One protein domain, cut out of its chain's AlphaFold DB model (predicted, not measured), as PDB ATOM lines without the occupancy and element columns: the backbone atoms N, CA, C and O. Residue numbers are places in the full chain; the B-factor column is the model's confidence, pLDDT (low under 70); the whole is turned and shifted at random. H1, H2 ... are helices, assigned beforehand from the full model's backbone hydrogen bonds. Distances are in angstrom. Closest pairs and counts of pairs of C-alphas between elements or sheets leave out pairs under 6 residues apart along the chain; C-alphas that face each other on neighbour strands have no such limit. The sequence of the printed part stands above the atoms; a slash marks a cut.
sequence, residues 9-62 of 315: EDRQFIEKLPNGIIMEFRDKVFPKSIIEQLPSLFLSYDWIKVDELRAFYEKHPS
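Overview. This is residues 9 to 62 of the 315 residues of an uncharacterized protein of Dendrothele bispora (strain CBS 962.96) (UniProt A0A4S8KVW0). Five short helices follow one broad loop of chain: H1 and H5 lie at one end, H2 passes nearest the middle, and H3 makes the turn at the other end. H4 and residues 44 to 49 fold back toward H5; residues 36 to 41 stick out. The printed part has 54 residues and no named strand, is all helix, and is compact, with a radius of gyration of the C-alphas of 11.2 A and spans of 30 by 22 by 17 A.

Arrangement. H1, residues 9 to 16, is close to but not clearly touching H5, residues 50 to 59: the closest C-alphas, of Asp 10 and Val 50, are 6.6 A apart, at a steep tilt of 49 degrees, the same way. H2, residues 19 to 29, only just touches H5, with 3 pairs of C-alphas within 8 A, the closest Phe 25 and Leu 53 at 7.0 A, about perpendicular at 76 degrees. H2 and H3, residues 32 to 37, meet only through their link. H4, residues 39 to 43, is close to but not clearly touching H3, with the closest C-alphas, of Ile 35 and Phe 42, 7.6 A apart. Every O i to N i+4 pair is within hydrogen-bond range in H1, H2 and H3, against 5 of 6 in H5 and 0 of 1 in H4, where 2 of 2 O i to N i+3 pairs are.

Along the chain. H1 is 10.8 A long from C-alpha 9 at (24.230, 6.553, 8.728), H2 15.4 A, H3 8.6 A, H4 7.1 A, and H5 14.3 A to C-alpha 59 at (7.187, 4.868, -2.842).

Size, cuts and confidence. The C-alphas of Gln 37 and Pro 61, the two farthest apart, are 31.7 A apart. The printed part has no cut and no long link, and no printed residue is under 70 in pLDDT.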
ATOM      1  N   GLU A   9      24.660   6.918  10.081       95.38
ATOM      2  CA  GLU A   9      24.230   6.553   8.728       95.38
ATOM      3  C   GLU A   9      22.828   7.088   8.406       95.38
ATOM      4  O   GLU A   9      22.560   7.539   7.289       95.38
ATOM      5  N   ASP A  10      21.938   7.077   9.395       94.75
ATOM      6  CA  ASP A  10      20.574   7.570   9.260       94.75
ATOM      7  C   ASP A  10      20.541   9.099   9.190       94.75
ATOM      8  O   ASP A  10      19.818   9.657   8.363       94.75
ATOM      9  N   ARG A  11      21.388   9.784   9.971       94.00
ATOM     10  CA  ARG A  11      21.573  11.240   9.859       94.00
ATOM     11  C   ARG A  11      22.066  11.634   8.472       94.00
ATOM     12  O   ARG A  11      21.457  12.485   7.829       94.00
ATOM     13  N   GLN A  12      23.098  10.958   7.963       95.50
ATOM     14  CA  GLN A  12      23.607  11.212   6.612       95.50
ATOM     15  C   GLN A  12      22.565  10.944   5.522       95.50
ATOM     16  O   GLN A  12      22.607  11.571   4.464       95.50
ATOM     17  N   PHE A  13      21.659   9.986   5.736       95.88
ATOM     18  CA  PHE A  13      20.547   9.744   4.823       95.88
ATOM     19  C   PHE A  13      19.559  10.917   4.829       95.88
ATOM     20  O   PHE A  13      19.228  11.415   3.754       95.88
ATOM     21  N   ILE A  14      19.144  11.391   6.010       96.25
ATOM     22  CA  ILE A  14      18.214  12.524   6.152       96.25
ATOM     23  C   ILE A  14      18.806  13.798   5.535       96.25
ATOM     24  O   ILE A  14      18.134  14.458   4.748       96.25
ATOM     25  N   GLU A  15      20.075  14.104   5.807       95.56
ATOM     26  CA  GLU A  15      20.754  15.304   5.291       95.56
ATOM     27  C   GLU A  15      20.888  15.332   3.761       95.56
ATOM     28  O   GLU A  15      20.998  16.402   3.160       95.56
ATOM     29  N   LYS A  16      20.875  14.166   3.105       95.38
ATOM     30  CA  LYS A  16      20.930  14.061   1.638       95.38
ATOM     31  C   LYS A  16      19.566  14.220   0.974       95.38
ATOM     32  O   LYS A  16      19.514  14.387  -0.248       95.38
ATOM     33  N   LEU A  17      18.471  14.129   1.726       94.50
ATOM     34  CA  LEU A  17      17.133  14.243   1.162       94.50
ATOM     35  C   LEU A  17      16.792  15.711   0.867       94.50
ATOM     36  O   LEU A  17      17.050  16.595   1.681       94.50
ATOM     37  N   PRO A  18      16.153  15.996  -0.282       94.19
ATOM     38  CA  PRO A  18      15.572  17.307  -0.526       94.19
ATOM     39  C   PRO A  18      14.569  17.674   0.573       94.19
ATOM     40  O   PRO A  18      13.684  16.881   0.898       94.19
ATOM     41  N   ASN A  19      14.645  18.911   1.073       93.62
ATOM     42  CA  ASN A  19      13.772  19.388   2.152       93.62
ATOM     43  C   ASN A  19      12.273  19.228   1.827       93.62
ATOM     44  O   ASN A  19      11.469  18.943   2.707       93.62
ATOM     45  N   GLY A  20      11.890  19.328   0.548       94.50
ATOM     46  CA  GLY A  20      10.508  19.099   0.113       94.50
ATOM     47  C   GLY A  20       9.963  17.717   0.497       94.50
ATOM     48  O   GLY A  20       8.815  17.615   0.912       94.50
ATOM     49  N   ILE A  21      10.795  16.671   0.453       95.31
ATOM     50  CA  ILE A  21      10.391  15.307   0.832       95.31
ATOM     51  C   ILE A  21      10.189  15.209   2.341       95.31
ATOM     52  O   ILE A  21       9.237  14.579   2.794       95.31
ATOM     53  N   ILE A  22      11.071  15.842   3.118       96.19
ATOM     54  CA  ILE A  22      10.977  15.869   4.581       96.19
ATOM     55  C   ILE A  22       9.688  16.588   5.002       96.19
ATOM     56  O   ILE A  22       8.957  16.088   5.855       96.19
ATOM     57  N   MET A  23       9.361  17.708   4.352       95.94
ATOM     58  CA  MET A  23       8.135  18.470   4.604       95.94
ATOM     59  C   MET A  23       6.870  17.699   4.199       95.94
ATOM     60  O   MET A  23       5.917  17.647   4.971       95.94
ATOM     61  N   GLU A  24       6.863  17.036   3.038       96.19
ATOM     62  CA  GLU A  24       5.740  16.176   2.634       96.19
ATOM     63  C   GLU A  24       5.553  14.986   3.582       96.19
ATOM     64  O   GLU A  24       4.424  14.627   3.923       96.19
ATOM     65  N   PHE A  25       6.652  14.378   4.037       97.12
ATOM     66  CA  PHE A  25       6.604  13.307   5.023       97.12
ATOM     67  C   PHE A  25       6.038  13.808   6.357       97.12
ATOM     68  O   PHE A  25       5.140  13.172   6.909       97.12
ATOM     69  N   ARG A  26       6.489  14.975   6.839       96.94
ATOM     70  CA  ARG A  26       5.960  15.629   8.044       96.94
ATOM     71  C   ARG A  26       4.449  15.818   7.957       96.94
ATOM     72  O   ARG A  26       3.727  15.363   8.838       96.94
ATOM     73  N   ASP A  27       3.984  16.439   6.878       96.62
ATOM     74  CA  ASP A  27       2.572  16.768   6.675       96.62
ATOM     75  C   ASP A  27       1.699  15.509   6.489       96.62
ATOM     76  O   ASP A  27       0.485  15.549   6.687       96.62
ATOM     77  N   LYS A  28       2.310  14.375   6.119       96.94
ATOM     78  CA  LYS A  28       1.648  13.069   6.037       96.94
ATOM     79  C   LYS A  28       1.552  12.359   7.386       96.94
ATOM     80  O   LYS A  28       0.561  11.671   7.630       96.94
ATOM     81  N   VAL A  29       2.586  12.456   8.219       95.06
ATOM     82  CA  VAL A  29       2.643  11.777   9.524       95.06
ATOM     83  C   VAL A  29       1.872  12.564  10.583       95.06
ATOM     84  O   VAL A  29       1.209  11.959  11.425       95.06
ATOM     85  N   PHE A  30       1.910  13.896  10.521       93.75
ATOM     86  CA  PHE A  30       1.324  14.769  11.530       93.75
ATOM     87  C   PHE A  30       0.183  15.622  10.962       93.75
ATOM     88  O   PHE A  30       0.325  16.234   9.902       93.75
ATOM     89  N   PRO A  31      -0.948  15.736  11.682       95.38
ATOM     90  CA  PRO A  31      -1.980  16.714  11.369       95.38
ATOM     91  C   PRO A  31      -1.437  18.145  11.423       95.38
ATOM     92  O   PRO A  31      -0.653  18.486  12.310       95.38
ATOM     93  N   LYS A  32      -1.943  19.018  10.543       96.06
ATOM     94  CA  LYS A  32      -1.559  20.442  10.501       96.06
ATOM     95  C   LYS A  32      -1.702  21.155  11.846       96.06
ATOM     96  O   LYS A  32      -0.845  21.953  12.194       96.06
ATOM     97  N   SER A  33      -2.728  20.811  12.625       91.44
ATOM     98  CA  SER A  33      -2.948  21.391  13.953       91.44
ATOM     99  C   SER A  33      -1.782  21.148  14.914       91.44
ATOM    100  O   SER A  33      -1.460  22.027  15.702       91.44
ATOM    101  N   ILE A  34      -1.127  19.983  14.843       91.25
ATOM    102  CA  ILE A  34       0.038  19.668  15.687       91.25
ATOM    103  C   ILE A  34       1.262  20.449  15.205       91.25
ATOM    104  O   ILE A  34       2.011  20.983  16.017       91.25
ATOM    105  N   ILE A  35       1.435  20.558  13.885       94.88
ATOM    106  CA  ILE A  35       2.540  21.307  13.272       94.88
ATOM    107  C   ILE A  35       2.482  22.789  13.662       94.88
ATOM    108  O   ILE A  35       3.507  23.381  13.988       94.88
ATOM    109  N   GLU A  36       1.284  23.375  13.665       94.31
ATOM    110  CA  GLU A  36       1.063  24.773  14.050       94.31
ATOM    111  C   GLU A  36       1.239  25.008  15.556       94.31
ATOM    112  O   GLU A  36       1.740  26.057  15.953       94.31
ATOM    113  N   GLN A  37       0.855  24.042  16.397       87.94
ATOM    114  CA  GLN A  37       0.978  24.165  17.853       87.94
ATOM    115  C   GLN A  37       2.412  23.968  18.355       87.94
ATOM    116  O   GLN A  37       2.792  24.582  19.348       87.94
ATOM    117  N   LEU A  38       3.207  23.124  17.688       90.31
ATOM    118  CA  LEU A  38       4.547  22.735  18.138       90.31
ATOM    119  C   LEU A  38       5.595  22.888  17.023       90.31
ATOM    120  O   LEU A  38       6.244  21.909  16.651       90.31
ATOM    121  N   PRO A  39       5.818  24.102  16.483       94.56
ATOM    122  CA  PRO A  39       6.760  24.301  15.383       94.56
ATOM    123  C   PRO A  39       8.204  23.959  15.772       94.56
ATOM    124  O   PRO A  39       8.971  23.494  14.931       94.56
ATOM    125  N   SER A  40       8.568  24.136  17.048       88.81
ATOM    126  CA  SER A  40       9.904  23.841  17.576       88.81
ATOM    127  C   SER A  40      10.273  22.359  17.492       88.81
ATOM    128  O   SER A  40      11.434  22.045  17.241       88.81
ATOM    129  N   LEU A  41       9.294  21.453  17.617       88.81
ATOM    130  CA  LEU A  41       9.510  20.007  17.497       88.81
ATOM    131  C   LEU A  41      10.054  19.630  16.112       88.81
ATOM    132  O   LEU A  41      10.812  18.676  15.980       88.81
ATOM    133  N   PHE A  42       9.697  20.400  15.081       94.69
ATOM    134  CA  PHE A  42      10.074  20.136  13.694       94.69
ATOM    135  C   PHE A  42      11.360  20.847  13.257       94.69
ATOM    136  O   PHE A  42      11.707  20.794  12.078       94.69
ATOM    137  N   LEU A  43      12.062  21.516  14.183       91.31
ATOM    138  CA  LEU A  43      13.359  22.146  13.914       91.31
ATOM    139  C   LEU A  43      14.524  21.146  13.971       91.31
ATOM    140  O   LEU A  43      15.561  21.403  13.364       91.31
ATOM    141  N   SER A  44      14.365  20.022  14.678       91.81
ATOM    142  CA  SER A  44      15.338  18.924  14.701       91.81
ATOM    143  C   SER A  44      14.874  17.741  13.842       91.81
ATOM    144  O   SER A  44      13.772  17.743  13.295       91.81
ATOM    145  N   TYR A  45      15.723  16.720  13.698       91.75
ATOM    146  CA  TYR A  45      15.389  15.477  12.988       91.75
ATOM    147  C   TYR A  45      14.884  14.368  13.918       91.75
ATOM    148  O   TYR A  45      14.638  13.253  13.464       91.75
ATOM    149  N   ASP A  46      14.712  14.653  15.208       89.00
ATOM    150  CA  ASP A  46      14.442  13.619  16.215       89.00
ATOM    151  C   ASP A  46      13.019  13.046  16.110       89.00
ATOM    152  O   ASP A  46      12.762  11.912  16.507       89.00
ATOM    153  N   TRP A  47      12.093  13.793  15.504       92.94
ATOM    154  CA  TRP A  47      10.735  13.327  15.209       92.94
ATOM    155  C   TRP A  47      10.672  12.361  14.008       92.94
ATOM    156  O   TRP A  47       9.632  11.739  13.764       92.94
ATOM    157  N   ILE A  48      11.753  12.230  13.229       95.38
ATOM    158  CA  ILE A  48      11.777  11.441  11.995       95.38
ATOM    159  C   ILE A  48      12.048   9.969  12.310       95.38
ATOM    160  O   ILE A  48      13.154   9.568  12.670       95.38
ATOM    161  N   LYS A  49      11.059   9.117  12.040       94.75
ATOM    162  CA  LYS A  49      11.254   7.664  12.015       94.75
ATOM    163  C   LYS A  49      11.888   7.239  10.694       94.75
ATOM    164  O   LYS A  49      11.210   7.146   9.670       94.75
ATOM    165  N   VAL A  50      13.190   6.967  10.724       95.44
ATOM    166  CA  VAL A  50      14.018   6.733   9.527       95.44
ATOM    167  C   VAL A  50      13.494   5.582   8.665       95.44
ATOM    168  O   VAL A  50      13.436   5.721   7.445       95.44
ATOM    169  N   ASP A  51      13.050   4.479   9.273       95.88
ATOM    170  CA  ASP A  51      12.503   3.330   8.539       95.88
ATOM    171  C   ASP A  51      11.229   3.689   7.760       95.88
ATOM    172  O   ASP A  51      11.064   3.315   6.596       95.88
ATOM    173  N   GLU A  52      10.341   4.473   8.378       96.31
ATOM    174  CA  GLU A  52       9.113   4.950   7.739       96.31
ATOM    175  C   GLU A  52       9.425   5.971   6.636       96.31
ATOM    176  O   GLU A  52       8.802   5.932   5.571       96.31
ATOM    177  N   LEU A  53      10.425   6.835   6.847       96.44
ATOM    178  CA  LEU A  53      10.887   7.797   5.846       96.44
ATOM    179  C   LEU A  53      11.544   7.101   4.643       96.44
ATOM    180  O   LEU A  53      11.277   7.483   3.505       96.44
ATOM    181  N   ARG A  54      12.351   6.053   4.856       96.19
ATOM    182  CA  ARG A  54      12.920   5.230   3.772       96.19
ATOM    183  C   ARG A  54      11.818   4.565   2.955       96.19
ATOM    184  O   ARG A  54      11.785   4.716   1.735       96.19
ATOM    185  N   ALA A  55      10.861   3.926   3.627       96.06
ATOM    186  CA  ALA A  55       9.710   3.314   2.967       96.06
ATOM    187  C   ALA A  55       8.826   4.344   2.239       96.06
ATOM    188  O   ALA A  55       8.194   4.025   1.229       96.06
ATOM    189  N   PHE A  56       8.753   5.580   2.741       96.00
ATOM    190  CA  PHE A  56       8.076   6.687   2.073       96.00
ATOM    191  C   PHE A  56       8.826   7.126   0.810       96.00
ATOM    192  O   PHE A  56       8.212   7.223  -0.252       96.00
ATOM    193  N   TYR A  57      10.142   7.315   0.896       95.19
ATOM    194  CA  TYR A  57      10.993   7.727  -0.220       95.19
ATOM    195  C   TYR A  57      10.982   6.715  -1.374       95.19
ATOM    196  O   TYR A  57      10.854   7.097  -2.536       95.19
ATOM    197  N   GLU A  58      11.027   5.415  -1.073       94.69
ATOM    198  CA  GLU A  58      10.940   4.350  -2.084       94.69
ATOM    199  C   GLU A  58       9.612   4.358  -2.856       94.69
ATOM    200  O   GLU A  58       9.569   3.994  -4.031       94.69
ATOM    201  N   LYS A  59       8.520   4.803  -2.223       94.12
ATOM    202  CA  LYS A  59       7.187   4.868  -2.842       94.12
ATOM    203  C   LYS A  59       6.977   6.093  -3.731       94.12
ATOM    204  O   LYS A  59       6.009   6.102  -4.490       94.12
ATOM    205  N   HIS A  60       7.843   7.103  -3.658       89.00
ATOM    206  CA  HIS A  60       7.734   8.336  -4.440       89.00
ATOM    207  C   HIS A  60       8.840   8.420  -5.514       89.00
ATOM    208  O   HIS A  60       9.823   9.149  -5.354       89.00
ATOM    209  N   PRO A  61       8.684   7.721  -6.660       78.06
ATOM    210  CA  PRO A  61       9.691   7.688  -7.727       78.06
ATOM    211  C   PRO A  61       9.921   9.050  -8.396       78.06
ATOM    212  O   PRO A  61      10.948   9.250  -9.042       78.06
ATOM    213  N   SER A  62       9.006  10.009  -8.217       80.25
ATOM    214  CA  SER A  62       9.125  11.379  -8.729       80.25
ATOM    215  C   SER A  62      10.388  12.101  -8.254       80.25
ATOM    216  O   SER A  62      10.876  12.982  -8.954       80.25
TER     217      SER A  62